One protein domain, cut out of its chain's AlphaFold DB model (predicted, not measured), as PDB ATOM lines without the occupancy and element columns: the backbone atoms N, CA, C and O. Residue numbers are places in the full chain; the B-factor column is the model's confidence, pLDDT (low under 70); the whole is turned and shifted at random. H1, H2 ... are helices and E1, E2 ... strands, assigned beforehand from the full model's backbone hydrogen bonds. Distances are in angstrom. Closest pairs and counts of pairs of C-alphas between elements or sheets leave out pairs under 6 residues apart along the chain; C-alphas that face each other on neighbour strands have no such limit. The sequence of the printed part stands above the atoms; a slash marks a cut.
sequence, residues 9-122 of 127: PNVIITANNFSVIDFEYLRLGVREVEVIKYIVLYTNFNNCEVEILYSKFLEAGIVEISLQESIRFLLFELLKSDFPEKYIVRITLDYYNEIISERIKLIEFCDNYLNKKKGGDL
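Overview. This is residues 9 to 122 of the 127 residues of the protein "APH domain-containing protein" of Streptococcus mitis (UniProt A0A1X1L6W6). A small two-stranded hairpin, E1 and E2, lies to one side of a helical core in which H1 packs across H3 and H3 crosses the long helix H5. H2 folds back on H1 as a helical hairpin, the short H4 is near the first residues of H5, and residues 13 to 18 of the strand hairpin stick out. The 114 printed residues have two named strands and five named helices, in the order E1, E2, H1, H2, H3, H4, H5; the sheet, E1 - E2, is antiparallel. The class is mostly helix, and the whole is compact, with a radius of gyration of the C-alphas of 15.2 A and spans of 47 by 37 by 25 A.

Arrangement. E1, residues 11 to 13, and E2, residues 18 to 20, form an antiparallel hairpin at 165 degrees; N 12 and O 19 are within hydrogen-bond range at 2.8 A. E1 is apart from H1, residues 31 to 42. H3, residues 67 to 80, is the hub, touching three helices. H1 touches it about perpendicular, at 86 degrees, with the C-alphas of Val 33 and Leu 74 closest at 5.2 A. H5, residues 93 to 121, touches H3 with residues 103 to 114 alone, at a steep tilt of 43 degrees, opposite ways; the closest C-alphas, of Ile 71 and Cys 110, are 5.9 A apart. H2, residues 47 to 59, touches H3 only just, with 3 pairs of C-alphas within 8 A, Tyr 54 and Leu 67 closest at 6.7 A. H1 and H2 are a helical hairpin at a steep tilt of 38 degrees, the C-alphas of Val 40 and Val 50 closest at 6.0 A. H4, residues 83 to 87, only just touches H5, with 3 pairs; Pro 84 and Tyr 96 have the closest C-alphas, at 6.8 A. In H1, H2, H3 and H5 every O i to N i+4 pair is within hydrogen-bond range; H4 has 0 of 1, and 1 of 2 O i to N i+3 pairs.

Along the chain. E1 begins at C-alpha 11, (-31.535, 31.212, -0.936). H1 is 16.3 A long, H2 18.3 A and H3 19.9 A. H5, 43.2 A, runs from C-alpha 93 at (-27.387, 51.333, 10.724) to C-alpha 121 at (1.090, 18.846, 10.580).

Size, cuts and confidence. The C-alphas farthest apart, of Val 89 and Leu 122, are 47.8 A apart. The printed part has no cut and no long link. Residues 83 to 88 and 117 to 122 have pLDDT under 70.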
ATOM      1  N   PRO A   9     -30.401  33.799   3.841       90.94
ATOM      2  CA  PRO A   9     -31.682  34.470   3.587       90.94
ATOM      3  C   PRO A   9     -32.002  34.690   2.099       90.94
ATOM      4  O   PRO A   9     -33.171  34.744   1.728       90.94
ATOM      5  N   ASN A  10     -30.975  34.761   1.246       91.50
ATOM      6  CA  ASN A  10     -31.102  34.982  -0.195       91.50
ATOM      7  C   ASN A  10     -31.205  33.671  -0.994       91.50
ATOM      8  O   ASN A  10     -31.187  33.689  -2.226       91.50
ATOM      9  N   VAL A  11     -31.324  32.523  -0.313       92.88
ATOM     10  CA  VAL A  11     -31.535  31.212  -0.936       92.88
ATOM     11  C   VAL A  11     -32.827  30.595  -0.415       92.88
ATOM     12  O   VAL A  11     -32.934  30.177   0.735       92.88
ATOM     13  N   ILE A  12     -33.819  30.491  -1.295       92.56
ATOM     14  CA  ILE A  12     -35.098  29.842  -1.011       92.56
ATOM     15  C   ILE A  12     -34.972  28.375  -1.400       92.56
ATOM     16  O   ILE A  12     -34.789  28.059  -2.573       92.56
ATOM     17  N   ILE A  13     -35.097  27.478  -0.426       90.00
ATOM     18  CA  ILE A  13     -35.073  26.031  -0.648       90.00
ATOM     19  C   ILE A  13     -36.498  25.497  -0.513       90.00
ATOM     20  O   ILE A  13     -37.158  25.705   0.504       90.00
ATOM     21  N   THR A  14     -36.973  24.789  -1.534       91.50
ATOM     22  CA  THR A  14     -38.210  24.003  -1.477       91.50
ATOM     23  C   THR A  14     -37.879  22.513  -1.549       91.50
ATOM     24  O   THR A  14     -36.719  22.128  -1.680       91.50
ATOM     25  N   ALA A  15     -38.896  21.648  -1.489       89.12
ATOM     26  CA  ALA A  15     -38.697  20.199  -1.550       89.12
ATOM     27  C   ALA A  15     -37.950  19.728  -2.815       89.12
ATOM     28  O   ALA A  15     -37.220  18.744  -2.755       89.12
ATOM     29  N   ASN A  16     -38.123  20.427  -3.945       91.94
ATOM     30  CA  ASN A  16     -37.650  19.966  -5.257       91.94
ATOM     31  C   ASN A  16     -36.729  20.959  -5.971       91.94
ATOM     32  O   ASN A  16     -36.220  20.655  -7.047       91.94
ATOM     33  N   ASN A  17     -36.565  22.168  -5.442       91.50
ATOM     34  CA  ASN A  17     -35.773  23.201  -6.092       91.50
ATOM     35  C   ASN A  17     -35.132  24.133  -5.069       91.50
ATOM     36  O   ASN A  17     -35.519  24.174  -3.903       91.50
ATOM     37  N   PHE A  18     -34.166  24.906  -5.547       90.19
ATOM     38  CA  PHE A  18     -33.717  26.101  -4.862       90.19
ATOM     39  C   PHE A  18     -33.811  27.291  -5.815       90.19
ATOM     40  O   PHE A  18     -33.778  27.136  -7.036       90.19
ATOM     41  N   SER A  19     -33.957  28.480  -5.254       93.12
ATOM     42  CA  SER A  19     -33.930  29.746  -5.979       93.12
ATOM     43  C   SER A  19     -33.037  30.721  -5.231       93.12
ATOM     44  O   SER A  19     -33.080  30.785  -4.005       93.12
ATOM     45  N   VAL A  20     -32.228  31.468  -5.975       92.69
ATOM     46  CA  VAL A  20     -31.440  32.580  -5.439       92.69
ATOM     47  C   VAL A  20     -32.195  33.869  -5.748       92.69
ATOM     48  O   VAL A  20     -32.733  34.008  -6.848       92.69
ATOM     49  N   ILE A  21     -32.277  34.767  -4.774       93.12
ATOM     50  CA  ILE A  21     -32.962  36.062  -4.871       93.12
ATOM     51  C   ILE A  21     -31.999  37.198  -4.513       93.12
ATOM     52  O   ILE A  21     -30.944  36.940  -3.950       93.12
ATOM     53  N   ASP A  22     -32.413  38.440  -4.775       88.50
ATOM     54  CA  ASP A  22     -31.669  39.666  -4.435       88.50
ATOM     55  C   ASP A  22     -30.371  39.894  -5.241       88.50
ATOM     56  O   ASP A  22     -29.254  39.978  -4.735       88.50
ATOM     57  N   PHE A  23     -30.535  40.029  -6.558       90.56
ATOM     58  CA  PHE A  23     -29.439  40.185  -7.519       90.56
ATOM     59  C   PHE A  23     -28.870  41.616  -7.630       90.56
ATOM     60  O   PHE A  23     -28.140  41.909  -8.580       90.56
ATOM     61  N   GLU A  24     -29.181  42.523  -6.698       85.00
ATOM     62  CA  GLU A  24     -28.769  43.937  -6.774       85.00
ATOM     63  C   GLU A  24     -27.241  44.128  -6.756       85.00
ATOM     64  O   GLU A  24     -26.721  45.126  -7.261       85.00
ATOM     65  N   TYR A  25     -26.509  43.145  -6.224       84.31
ATOM     66  CA  TYR A  25     -25.059  43.201  -6.033       84.31
ATOM     67  C   TYR A  25     -24.249  42.340  -7.016       84.31
ATOM     68  O   TYR A  25     -23.042  42.148  -6.803       84.31
ATOM     69  N   LEU A  26     -24.880  41.861  -8.099       89.81
ATOM     70  CA  LEU A  26     -24.237  41.071  -9.154       89.81
ATOM     71  C   LEU A  26     -22.960  41.747  -9.666       89.81
ATOM     72  O   LEU A  26     -22.961  42.912 -10.070       89.81
ATOM     73  N   ARG A  27     -21.853  40.997  -9.704       88.50
ATOM     74  CA  ARG A  27     -20.568  41.515 -10.198       88.50
ATOM     75  C   ARG A  27     -19.645  40.429 -10.741       88.50
ATOM     76  O   ARG A  27     -19.895  39.228 -10.619       88.50
ATOM     77  N   LEU A  28     -18.542  40.852 -11.351       90.75
ATOM     78  CA  LEU A  28     -17.399  39.971 -11.582       90.75
ATOM     79  C   LEU A  28     -16.657  39.759 -10.258       90.75
ATOM     80  O   LEU A  28     -16.450  40.701  -9.497       90.75
ATOM     81  N   GLY A  29     -16.274  38.518  -9.981       87.94
ATOM     82  CA  GLY A  29     -15.589  38.150  -8.750       87.94
ATOM     83  C   GLY A  29     -15.189  36.682  -8.745       87.94
ATOM     84  O   GLY A  29     -15.457  35.954  -9.705       87.94
ATOM     85  N   VAL A  30     -14.534  36.273  -7.661       90.94
ATOM     86  CA  VAL A  30     -14.026  34.912  -7.470       90.94
ATOM     87  C   VAL A  30     -15.158  34.035  -6.938       90.94
ATOM     88  O   VAL A  30     -15.622  34.218  -5.812       90.94
ATOM     89  N   ARG A  31     -15.621  33.093  -7.762       92.50
ATOM     90  CA  ARG A  31     -16.722  32.165  -7.449       92.50
ATOM     91  C   ARG A  31     -16.444  31.377  -6.175       92.50
ATOM     92  O   ARG A  31     -17.326  31.203  -5.345       92.50
ATOM     93  N   GLU A  32     -15.208  30.933  -6.013       93.88
ATOM     94  CA  GLU A  32     -14.754  30.095  -4.913       93.88
ATOM     95  C   GLU A  32     -14.914  30.821  -3.570       93.88
ATOM     96  O   GLU A  32     -15.364  30.211  -2.603       93.88
ATOM     97  N   VAL A  33     -14.660  32.139  -3.540       94.00
ATOM     98  CA  VAL A  33     -14.864  33.008  -2.366       94.00
ATOM     99  C   VAL A  33     -16.347  33.142  -2.015       94.00
ATOM    100  O   VAL A  33     -16.713  33.096  -0.842       94.00
ATOM    101  N   GLU A  34     -17.217  33.288  -3.014       93.94
ATOM    102  CA  GLU A  34     -18.662  33.371  -2.783       93.94
ATOM    103  C   GLU A  34     -19.231  32.050  -2.254       93.94
ATOM    104  O   GLU A  34     -19.978  32.049  -1.274       93.94
ATOM    105  N   VAL A  35     -18.823  30.931  -2.853       95.25
ATOM    106  CA  VAL A  35     -19.250  29.590  -2.442       95.25
ATOM    107  C   VAL A  35     -18.796  29.284  -1.018       95.25
ATOM    108  O   VAL A  35     -19.621  28.877  -0.201       95.25
ATOM    109  N   ILE A  36     -17.518  29.503  -0.679       97.62
ATOM    110  CA  ILE A  36     -17.043  29.220   0.683       97.62
ATOM    111  C   ILE A  36     -17.704  30.137   1.712       97.62
ATOM    112  O   ILE A  36     -18.104  29.651   2.768       97.62
ATOM    113  N   LYS A  37     -17.902  31.428   1.402       96.62
ATOM    114  CA  LYS A  37     -18.638  32.344   2.285       96.62
ATOM    115  C   LYS A  37     -20.041  31.808   2.562       96.62
ATOM    116  O   LYS A  37     -20.433  31.700   3.720       96.62
ATOM    117  N   TYR A  38     -20.774  31.427   1.516       95.94
ATOM    118  CA  TYR A  38     -22.115  30.867   1.659       95.94
ATOM    119  C   TYR A  38     -22.121  29.592   2.508       95.94
ATOM    120  O   TYR A  38     -22.920  29.490   3.433       95.94
ATOM    121  N   ILE A  39     -21.212  28.649   2.244       97.19
ATOM    122  CA  ILE A  39     -21.105  27.391   2.997       97.19
ATOM    123  C   ILE A  39     -20.854  27.658   4.486       97.19
ATOM    124  O   ILE A  39     -21.522  27.067   5.334       97.19
ATOM    125  N   VAL A  40     -19.930  28.562   4.819       98.06
ATOM    126  CA  VAL A  40     -19.613  28.912   6.212       98.06
ATOM    127  C   VAL A  40     -20.824  29.514   6.925       98.06
ATOM    128  O   VAL A  40     -21.125  29.128   8.052       98.06
ATOM    129  N   LEU A  41     -21.557  30.412   6.262       96.62
ATOM    130  CA  LEU A  41     -22.766  31.016   6.829       96.62
ATOM    131  C   LEU A  41     -23.905  30.000   6.970       96.62
ATOM    132  O   LEU A  41     -24.566  29.953   8.003       96.62
ATOM    133  N   TYR A  42     -24.113  29.156   5.958       95.62
ATOM    134  CA  TYR A  42     -25.159  28.132   5.941       95.62
ATOM    135  C   TYR A  42     -24.980  27.089   7.053       95.62
ATOM    136  O   TYR A  42     -25.945  26.672   7.681       95.62
ATOM    137  N   THR A  43     -23.734  26.705   7.324       96.44
ATOM    138  CA  THR A  43     -23.365  25.732   8.370       96.44
ATOM    139  C   THR A  43     -23.175  26.371   9.747       96.44
ATOM    140  O   THR A  43     -22.692  25.724  10.675       96.44
ATOM    141  N   ASN A  44     -23.506  27.659   9.889       96.06
ATOM    142  CA  ASN A  44     -23.316  28.424  11.118       96.06
ATOM    143  C   ASN A  44     -21.903  28.241  11.711       96.06
ATOM    144  O   ASN A  44     -21.737  27.976  12.903       96.06
ATOM    145  N   PHE A  45     -20.880  28.370  10.859       96.69
ATOM    146  CA  PHE A  45     -19.463  28.292  11.227       96.69
ATOM    147  C   PHE A  45     -18.999  26.920  11.771       96.69
ATOM    148  O   PHE A  45     -17.946  26.827  12.406       96.69
ATOM    149  N   ASN A  46     -19.736  25.831  11.516       96.75
ATOM    150  CA  ASN A  46     -19.334  24.480  11.913       96.75
ATOM    151  C   ASN A  46     -18.264  23.902  10.968       96.75
ATOM    152  O   ASN A  46     -18.557  23.504   9.844       96.75
ATOM    153  N   ASN A  47     -17.020  23.782  11.450       95.06
ATOM    154  CA  ASN A  47     -15.886  23.277  10.662       95.06
ATOM    155  C   ASN A  47     -16.150  21.936   9.956       95.06
ATOM    156  O   ASN A  47     -15.780  21.786   8.794       95.06
ATOM    157  N   CYS A  48     -16.745  20.960  10.646       95.69
ATOM    158  CA  CYS A  48     -16.963  19.629  10.077       95.69
ATOM    159  C   CYS A  48     -17.990  19.678   8.944       95.69
ATOM    160  O   CYS A  48     -17.801  19.056   7.903       95.69
ATOM    161  N   GLU A  49     -19.060  20.451   9.123       97.88
ATOM    162  CA  GLU A  49     -20.074  20.632   8.086       97.88
ATOM    163  C   GLU A  49     -19.534  21.426   6.894       97.88
ATOM    164  O   GLU A  49     -19.850  21.088   5.754       97.88
ATOM    165  N   VAL A  50     -18.669  22.421   7.131       97.94
ATOM    166  CA  VAL A  50     -17.957  23.143   6.065       97.94
ATOM    167  C   VAL A  50     -17.103  22.184   5.241       97.94
ATOM    168  O   VAL A  50     -17.188  22.210   4.015       97.94
ATOM    169  N   GLU A  51     -16.308  21.323   5.886       97.69
ATOM    170  CA  GLU A  51     -15.471  20.332   5.194       97.69
ATOM    171  C   GLU A  51     -16.325  19.377   4.339       97.69
ATOM    172  O   GLU A  51     -16.042  19.199   3.151       97.69
ATOM    173  N   ILE A  52     -17.409  18.833   4.904       97.94
ATOM    174  CA  ILE A  52     -18.326  17.909   4.213       97.94
ATOM    175  C   ILE A  52     -19.047  18.589   3.046       97.94
ATOM    176  O   ILE A  52     -19.202  18.005   1.975       97.94
ATOM    177  N   LEU A  53     -19.555  19.806   3.242       97.00
ATOM    178  CA  LEU A  53     -20.323  20.482   2.205       97.00
ATOM    179  C   LEU A  53     -19.405  20.964   1.083       97.00
ATOM    180  O   LEU A  53     -19.729  20.784  -0.088       97.00
ATOM    181  N   TYR A  54     -18.234  21.506   1.420       97.56
ATOM    182  CA  TYR A  54     -17.269  21.946   0.421       97.56
ATOM    183  C   TYR A  54     -16.753  20.784  -0.437       97.56
ATOM    184  O   TYR A  54     -16.605  20.952  -1.647       97.56
ATOM    185  N   SER A  55     -16.534  19.594   0.142       97.19
ATOM    186  CA  SER A  55     -16.111  18.423  -0.640       97.19
ATOM    187  C   SER A  55     -17.138  18.054  -1.711       97.19
ATOM    188  O   SER A  55     -16.756  17.810  -2.849       97.19
ATOM    189  N   LYS A  56     -18.441  18.135  -1.408       97.12
ATOM    190  CA  LYS A  56     -19.511  17.898  -2.394       97.12
ATOM    191  C   LYS A  56     -19.493  18.913  -3.535       97.12
ATOM    192  O   LYS A  56     -19.738  18.555  -4.682       97.12
ATOM    193  N   PHE A  57     -19.203  20.180  -3.236       95.44
ATOM    194  CA  PHE A  57     -19.074  21.221  -4.262       95.44
ATOM    195  C   PHE A  57     -17.846  20.991  -5.151       95.44
ATOM    196  O   PHE A  57     -17.914  21.241  -6.354       95.44
ATOM    197  N   LEU A  58     -16.747  20.500  -4.574       95.62
ATOM    198  CA  LEU A  58     -15.536  20.128  -5.305       95.62
ATOM    199  C   LEU A  58     -15.776  18.899  -6.198       95.62
ATOM    200  O   LEU A  58     -15.450  18.925  -7.378       95.62
ATOM    201  N   GLU A  59     -16.411  17.851  -5.666       96.88
ATOM    202  CA  GLU A  59     -16.788  16.632  -6.402       96.88
ATOM    203  C   GLU A  59     -17.743  16.927  -7.567       96.88
ATOM    204  O   GLU A  59     -17.623  16.335  -8.638       96.88
ATOM    205  N   ALA A  60     -18.666  17.874  -7.381       94.81
ATOM    206  CA  ALA A  60     -19.582  18.327  -8.424       94.81
ATOM    207  C   ALA A  60     -18.934  19.276  -9.455       94.81
ATOM    208  O   ALA A  60     -19.608  19.689 -10.398       94.81
ATOM    209  N   GLY A  61     -17.664  19.660  -9.278       93.81
ATOM    210  CA  GLY A  61     -16.965  20.603 -10.160       93.81
ATOM    211  C   GLY A  61     -17.488  22.043 -10.086       93.81
ATOM    212  O   GLY A  61     -17.272  22.831 -11.006       93.81
ATOM    213  N   ILE A  62     -18.198  22.406  -9.012       91.75
ATOM    214  CA  ILE A  62     -18.704  23.775  -8.803       91.75
ATOM    215  C   ILE A  62     -17.556  24.709  -8.413       91.75
ATOM    216  O   ILE A  62     -17.539  25.872  -8.819       91.75
ATOM    217  N   VAL A  63     -16.601  24.191  -7.641       94.62
ATOM    218  CA  VAL A  63     -15.339  24.842  -7.274       94.62
ATOM    219  C   VAL A  63     -14.177  23.954  -7.700       94.62
ATOM    220  O   VAL A  63     -14.329  22.740  -7.794       94.62
ATOM    221  N   GLU A  64     -13.015  24.557  -7.942       94.75
ATOM    222  CA  GLU A  64     -11.841  23.852  -8.489       94.75
ATOM    223  C   GLU A  64     -10.611  23.915  -7.574       94.75
ATOM    224  O   GLU A  64      -9.614  23.238  -7.813       94.75
ATOM    225  N   ILE A  65     -10.667  24.717  -6.507       95.31
ATOM    226  CA  ILE A  65      -9.558  24.890  -5.563       95.31
ATOM    227  C   ILE A  65      -9.842  24.185  -4.237       95.31
ATOM    228  O   ILE A  65     -10.993  23.930  -3.872       95.31
ATOM    229  N   SER A  66      -8.782  23.881  -3.487       95.75
ATOM    230  CA  SER A  66      -8.910  23.244  -2.176       95.75
ATOM    231  C   SER A  66      -9.640  24.149  -1.177       95.75
ATOM    232  O   SER A  66      -9.573  25.376  -1.258       95.75
ATOM    233  N   LEU A  67     -10.292  23.541  -0.183       96.69
ATOM    234  CA  LEU A  67     -10.961  24.273   0.897       96.69
ATOM    235  C   LEU A  67     -10.008  25.241   1.612       96.69
ATOM    236  O   LEU A  67     -10.370  26.378   1.900       96.69
ATOM    237  N   GLN A  68      -8.773  24.805   1.868       96.12
ATOM    238  CA  GLN A  68      -7.774  25.638   2.533       96.12
ATOM    239  C   GLN A  68      -7.430  26.885   1.707       96.12
ATOM    240  O   GLN A  68      -7.309  27.968   2.276       96.12
ATOM    241  N   GLU A  69      -7.304  26.747   0.386       96.12
ATOM    242  CA  GLU A  69      -7.009  27.878  -0.497       96.12
ATOM    243  C   GLU A  69      -8.217  28.813  -0.642       96.12
ATOM    244  O   GLU A  69      -8.067  30.029  -0.537       96.12
ATOM    245  N   SER A  70      -9.431  28.265  -0.737       97.25
ATOM    246  CA  SER A  70     -10.673  29.049  -0.688       97.25
ATOM    247  C   SER A  70     -10.799  29.878   0.587       97.25
ATOM    248  O   SER A  70     -11.146  31.056   0.524       97.25
ATOM    249  N   ILE A  71     -10.473  29.299   1.747       97.62
ATOM    250  CA  ILE A  71     -10.497  30.015   3.030       97.62
ATOM    251  C   ILE A  71      -9.433  31.118   3.066       97.62
ATOM    252  O   ILE A  71      -9.701  32.205   3.578       97.62
ATOM    253  N   ARG A  72      -8.245  30.894   2.488       96.62
ATOM    254  CA  ARG A  72      -7.221  31.946   2.360       96.62
ATOM    255  C   ARG A  72      -7.694  33.099   1.484       96.62
ATOM    256  O   ARG A  72      -7.520  34.252   1.876       96.62
ATOM    257  N   PHE A  73      -8.308  32.812   0.336       95.94
ATOM    258  CA  PHE A  73      -8.853  33.856  -0.531       95.94
ATOM    259  C   PHE A  73     -10.003  34.610   0.125       95.94
ATOM    260  O   PHE A  73     -10.032  35.837   0.050       95.94
ATOM    261  N   LEU A  74     -10.901  33.911   0.826       96.38
ATOM    262  CA  LEU A  74     -11.956  34.555   1.601       96.38
ATOM    263  C   LEU A  74     -11.362  35.507   2.646       96.38
ATOM    264  O   LEU A  74     -11.751  36.671   2.688       96.38
ATOM    265  N   LEU A  75     -10.391  35.053   3.442       96.12
ATOM    266  CA  LEU A  75      -9.737  35.899   4.441       96.12
ATOM    267  C   LEU A  75      -9.067  37.121   3.803       96.12
ATOM    268  O   LEU A  75      -9.232  38.235   4.290       96.12
ATOM    269  N   PHE A  76      -8.345  36.933   2.699       94.25
ATOM    270  CA  PHE A  76      -7.711  38.036   1.983       94.25
ATOM    271  C   PHE A  76      -8.732  39.083   1.513       94.25
ATOM    272  O   PHE A  76      -8.546  40.276   1.754       94.25
ATOM    273  N   GLU A  77      -9.839  38.654   0.906       91.81
ATOM    274  CA  GLU A  77     -10.921  39.545   0.472       91.81
ATOM    275  C   GLU A  77     -11.581  40.268   1.662       91.81
ATOM    276  O   GLU A  77     -11.806  41.480   1.605       91.81
ATOM    277  N   LEU A  78     -11.817  39.563   2.775       91.81
ATOM    278  CA  LEU A  78     -12.358  40.124   4.023       91.81
ATOM    279  C   LEU A  78     -11.393  41.067   4.753       91.81
ATOM    280  O   LEU A  78     -11.820  41.782   5.654       91.81
ATOM    281  N   LEU A  79     -10.106  41.089   4.423       89.88
ATOM    282  CA  LEU A  79      -9.155  42.046   4.997       89.88
ATOM    283  C   LEU A  79      -8.910  43.227   4.058       89.88
ATOM    284  O   LEU A  79      -8.732  44.350   4.516       89.88
ATOM    285  N   LYS A  80      -8.941  42.990   2.746       87.56
ATOM    286  CA  LYS A  80      -8.704  44.018   1.728       87.56
ATOM    287  C   LYS A  80      -9.922  44.908   1.470       87.56
ATOM    288  O   LYS A  80      -9.766  46.058   1.071       87.56
ATOM    289  N   SER A  81     -11.128  44.365   1.612       79.12
ATOM    290  CA  SER A  81     -12.360  45.049   1.223       79.12
ATOM    291  C   SER A  81     -12.688  46.236   2.137       79.12
ATOM    292  O   SER A  81     -12.813  46.079   3.344       79.12
ATOM    293  N   ASP A  82     -12.964  47.394   1.552       70.81
ATOM    294  CA  ASP A  82     -13.472  48.608   2.212       70.81
ATOM    295  C   ASP A  82     -15.012  48.730   2.104       70.81
ATOM    296  O   ASP A  82     -15.604  49.806   2.204       70.81
ATOM    297  N   PHE A  83     -15.691  47.602   1.857       65.06
ATOM    298  CA  PHE A  83     -17.110  47.553   1.495       65.06
ATOM    299  C   PHE A  83     -18.082  48.095   2.561       65.06
ATOM    300  O   PHE A  83     -18.993  48.809   2.165       65.06
ATOM    301  N   PRO A  84     -17.949  47.879   3.885       62.94
ATOM    302  CA  PRO A  84     -18.927  48.464   4.808       62.94
ATOM    303  C   PRO A  84     -18.882  50.000   4.787       62.94
ATOM    304  O   PRO A  84     -19.909  50.673   4.788       62.94
ATOM    305  N   GLU A  85     -17.678  50.563   4.709       65.62
ATOM    306  CA  GLU A  85     -17.425  52.000   4.836       65.62
ATOM    307  C   GLU A  85     -17.920  52.779   3.611       65.62
ATOM    308  O   GLU A  85     -18.501  53.855   3.747       65.62
ATOM    309  N   LYS A  86     -17.773  52.208   2.410       66.25
ATOM    310  CA  LYS A  86     -18.214  52.843   1.155       66.25
ATOM    311  C   LYS A  86     -19.731  52.950   1.002       66.25
ATOM    312  O   LYS A  86     -20.202  53.826   0.277       66.25
ATOM    313  N   TYR A  87     -20.493  52.068   1.649       67.00
ATOM    314  CA  TYR A  87     -21.948  51.986   1.483       67.00
ATOM    315  C   TYR A  87     -22.731  52.442   2.715       67.00
ATOM    316  O   TYR A  87     -23.957  52.415   2.671       67.00
ATOM    317  N   ILE A  88     -22.066  52.939   3.766       68.56
ATOM    318  CA  ILE A  88     -22.704  53.360   5.026       68.56
ATOM    319  C   ILE A  88     -23.824  54.396   4.834       68.56
ATOM    320  O   ILE A  88     -24.813  54.388   5.553       68.56
ATOM    321  N   VAL A  89     -23.712  55.257   3.818       74.56
ATOM    322  CA  VAL A  89     -24.731  56.264   3.465       74.56
ATOM    323  C   VAL A  89     -25.934  55.696   2.706       74.56
ATOM    324  O   VAL A  89     -26.914  56.405   2.500       74.56
ATOM    325  N   ARG A  90     -25.866  54.442   2.250       74.56
ATOM    326  CA  ARG A  90     -26.893  53.782   1.426       74.56
ATOM    327  C   ARG A  90     -27.625  52.659   2.151       74.56
ATOM    328  O   ARG A  90     -28.556  52.103   1.581       74.56
ATOM    329  N   ILE A  91     -27.208  52.320   3.366       76.19
ATOM    330  CA  ILE A  91     -27.786  51.226   4.142       76.19
ATOM    331  C   ILE A  91     -28.187  51.691   5.537       76.19
ATOM    332  O   ILE A  91     -27.684  52.694   6.040       76.19
ATOM    333  N   THR A  92     -29.115  50.972   6.166       83.94
ATOM    334  CA  THR A  92     -29.518  51.264   7.544       83.94
ATOM    335  C   THR A  92     -28.386  50.934   8.517       83.94
ATOM    336  O   THR A  92     -27.546  50.072   8.250       83.94
ATOM    337  N   LEU A  93     -28.374  51.603   9.675       83.25
ATOM    338  CA  LEU A  93     -27.387  51.333  10.724       83.25
ATOM    339  C   LEU A  93     -27.480  49.888  11.236       83.25
ATOM    340  O   LEU A  93     -26.455  49.257  11.474       83.25
ATOM    341  N   ASP A  94     -28.694  49.349  11.357       85.19
ATOM    342  CA  ASP A  94     -28.911  47.969  11.803       85.19
ATOM    343  C   ASP A  94     -28.302  46.960  10.828       85.19
ATOM    344  O   ASP A  94     -27.558  46.071  11.238       85.19
ATOM    345  N   TYR A  95     -28.526  47.153   9.527       81.44
ATOM    346  CA  TYR A  95     -27.951  46.296   8.495       81.44
ATOM    347  C   TYR A  95     -26.427  46.448   8.393       81.44
ATOM    348  O   TYR A  95     -25.706  45.468   8.205       81.44
ATOM    349  N   TYR A  96     -25.906  47.666   8.577       83.50
ATOM    350  CA  TYR A  96     -24.464  47.890   8.687       83.50
ATOM    351  C   TYR A  96     -23.863  47.087   9.853       83.50
ATOM    352  O   TYR A  96     -22.871  46.380   9.668       83.50
ATOM    353  N   ASN A  97     -24.483  47.147  11.035       86.00
ATOM    354  CA  ASN A  97     -24.030  46.409  12.215       86.00
ATOM    355  C   ASN A  97     -24.085  44.891  11.997       86.00
ATOM    356  O   ASN A  97     -23.171  44.179  12.419       86.00
ATOM    357  N   GLU A  98     -25.116  44.398  11.308       86.62
ATOM    358  CA  GLU A  98     -25.240  42.991  10.924       86.62
ATOM    359  C   GLU A  98     -24.082  42.551  10.016       86.62
ATOM    360  O   GLU A  98     -23.395  41.577  10.329       86.62
ATOM    361  N   ILE A  99     -23.790  43.315   8.956       84.88
ATOM    362  CA  ILE A  99     -22.675  43.030   8.037       84.88
ATOM    363  C   ILE A  99     -21.330  43.043   8.771       84.88
ATOM    364  O   ILE A  99     -20.492  42.171   8.536       84.88
ATOM    365  N   ILE A 100     -21.097  44.017   9.655       88.50
ATOM    366  CA  ILE A 100     -19.852  44.091  10.428       88.50
ATOM    367  C   ILE A 100     -19.721  42.893  11.370       88.50
ATOM    368  O   ILE A 100     -18.653  42.279  11.431       88.50
ATOM    369  N   SER A 101     -20.795  42.522  12.071       91.12
ATOM    370  CA  SER A 101     -20.793  41.359  12.959       91.12
ATOM    371  C   SER A 101     -20.526  40.060  12.194       91.12
ATOM    372  O   SER A 101     -19.693  39.258  12.617       91.12
ATOM    373  N   GLU A 102     -21.178  39.868  11.043       92.06
ATOM    374  CA  GLU A 102     -20.938  38.727  10.153       92.06
ATOM    375  C   GLU A 102     -19.476  38.687   9.692       92.06
ATOM    376  O   GLU A 102     -18.822  37.645   9.767       92.06
ATOM    377  N   ARG A 103     -18.928  39.836   9.280       91.69
ATOM    378  CA  ARG A 103     -17.544  39.952   8.815       91.69
ATOM    379  C   ARG A 103     -16.534  39.556   9.889       91.69
ATOM    380  O   ARG A 103     -15.605  38.814   9.581       91.69
ATOM    381  N   ILE A 104     -16.705  40.029  11.124       93.62
ATOM    382  CA  ILE A 104     -15.818  39.676  12.242       93.62
ATOM    383  C   ILE A 104     -15.827  38.158  12.454       93.62
ATOM    384  O   ILE A 104     -14.762  37.541  12.464       93.62
ATOM    385  N   LYS A 105     -17.013  37.539  12.504       96.56
ATOM    386  CA  LYS A 105     -17.149  36.083  12.664       96.56
ATOM    387  C   LYS A 105     -16.499  35.304  11.519       96.56
ATOM    388  O   LYS A 105     -15.852  34.288  11.757       96.56
ATOM    389  N   LEU A 106     -16.637  35.775  10.278       96.88
ATOM    390  CA  LEU A 106     -15.988  35.157   9.119       96.88
ATOM    391  C   LEU A 106     -14.457  35.236   9.205       96.88
ATOM    392  O   LEU A 106     -13.785  34.249   8.906       96.88
ATOM    393  N   ILE A 107     -13.902  36.375   9.630       96.69
ATOM    394  CA  ILE A 107     -12.454  36.543   9.825       96.69
ATOM    395  C   ILE A 107     -11.953  35.590  10.915       96.69
ATOM    396  O   ILE A 107     -10.996  34.851  10.683       96.69
ATOM    397  N   GLU A 108     -12.626  35.556  12.066       96.81
ATOM    398  CA  GLU A 108     -12.295  34.655  13.176       96.81
ATOM    399  C   GLU A 108     -12.360  33.186  12.753       96.81
ATOM    400  O   GLU A 108     -11.468  32.401  13.079       96.81
ATOM    401  N   PHE A 109     -13.388  32.798  11.998       97.69
ATOM    402  CA  PHE A 109     -13.500  31.453  11.445       97.69
ATOM    403  C   PHE A 109     -12.308  31.113  10.547       97.69
ATOM    404  O   PHE A 109     -11.679  30.069  10.736       97.69
ATOM    405  N   CYS A 110     -11.971  31.992   9.598       97.75
ATOM    406  CA  CYS A 110     -10.883  31.748   8.658       97.75
ATOM    407  C   CYS A 110      -9.538  31.606   9.380       97.75
ATOM    408  O   CYS A 110      -8.799  30.656   9.115       97.75
ATOM    409  N   ASP A 111      -9.231  32.515  10.307       96.00
ATOM    410  CA  ASP A 111      -7.981  32.475  11.067       96.00
ATOM    411  C   ASP A 111      -7.883  31.197  11.916       96.00
ATOM    412  O   ASP A 111      -6.902  30.451  11.828       96.00
ATOM    413  N   ASN A 112      -8.950  30.861  12.647       95.38
ATOM    414  CA  ASN A 112      -9.011  29.640  13.448       95.38
ATOM    415  C   ASN A 112      -8.852  28.374  12.597       95.38
ATOM    416  O   ASN A 112      -8.129  27.452  12.986       95.38
ATOM    417  N   TYR A 113      -9.513  28.305  11.440       95.44
ATOM    418  CA  TYR A 113      -9.420  27.157  10.542       95.44
ATOM    419  C   TYR A 113      -7.985  26.968  10.027       95.44
ATOM    420  O   TYR A 113      -7.432  25.864  10.083       95.44
ATOM    421  N   LEU A 114      -7.351  28.052   9.574       94.56
ATOM    422  CA  LEU A 114      -5.991  28.022   9.034       94.56
ATOM    423  C   LEU A 114      -4.940  27.711  10.108       94.56
ATOM    424  O   LEU A 114      -3.975  26.997   9.823       94.56
ATOM    425  N   ASN A 115      -5.124  28.194  11.338       90.94
ATOM    426  CA  ASN A 115      -4.192  27.953  12.439       90.94
ATOM    427  C   ASN A 115      -4.337  26.548  13.048       90.94
ATOM    428  O   ASN A 115      -3.327  25.929  13.383       90.94
ATOM    429  N   LYS A 116      -5.549  25.973  13.103       82.06
ATOM    430  CA  LYS A 116      -5.747  24.576  13.546       82.06
ATOM    431  C   LYS A 116      -5.032  23.564  12.646       82.06
ATOM    432  O   LYS A 116      -4.427  22.623  13.156       82.06
ATOM    433  N   LYS A 117      -5.043  23.757  11.321       66.81
ATOM    434  CA  LYS A 117      -4.353  22.844  10.388       66.81
ATOM    435  C   LYS A 117      -2.824  22.938  10.490       66.81
ATOM    436  O   LYS A 117      -2.166  21.910  10.401       66.81
ATOM    437  N   LYS A 118      -2.262  24.116  10.796       61.28
ATOM    438  CA  LYS A 118      -0.818  24.259  11.083       61.28
ATOM    439  C   LYS A 118      -0.369  23.447  12.308       61.28
ATOM    440  O   LYS A 118       0.760  22.970  12.336       61.28
ATOM    441  N   GLY A 119      -1.240  23.282  13.308       49.03
ATOM    442  CA  GLY A 119      -0.958  22.477  14.503       49.03
ATOM    443  C   GLY A 119      -1.034  20.961  14.277       49.03
ATOM    444  O   GLY A 119      -0.350  20.213  14.969       49.03
ATOM    445  N   GLY A 120      -1.825  20.505  13.297       49.88
ATOM    446  CA  GLY A 120      -1.954  19.086  12.945       49.88
ATOM    447  C   GLY A 120      -0.721  18.512  12.237       49.88
ATOM    448  O   GLY A 120      -0.300  17.402  12.557       49.88
ATOM    449  N   ASP A 121      -0.084  19.290  11.358       47.53
ATOM    450  CA  ASP A 121       1.090  18.846  10.580       47.53
ATOM    451  C   ASP A 121       2.365  18.641  11.423       47.53
ATOM    452  O   ASP A 121       3.245  17.862  11.054       47.53
ATOM    453  N   LEU A 122       2.465  19.271  12.599       44.12
ATOM    454  CA  LEU A 122       3.603  19.092  13.518       44.12
ATOM    455  C   LEU A 122       3.536  17.794  14.341       44.12
ATOM    456  O   LEU A 122       4.516  17.436  14.993       44.12
TER     457      LEU A 122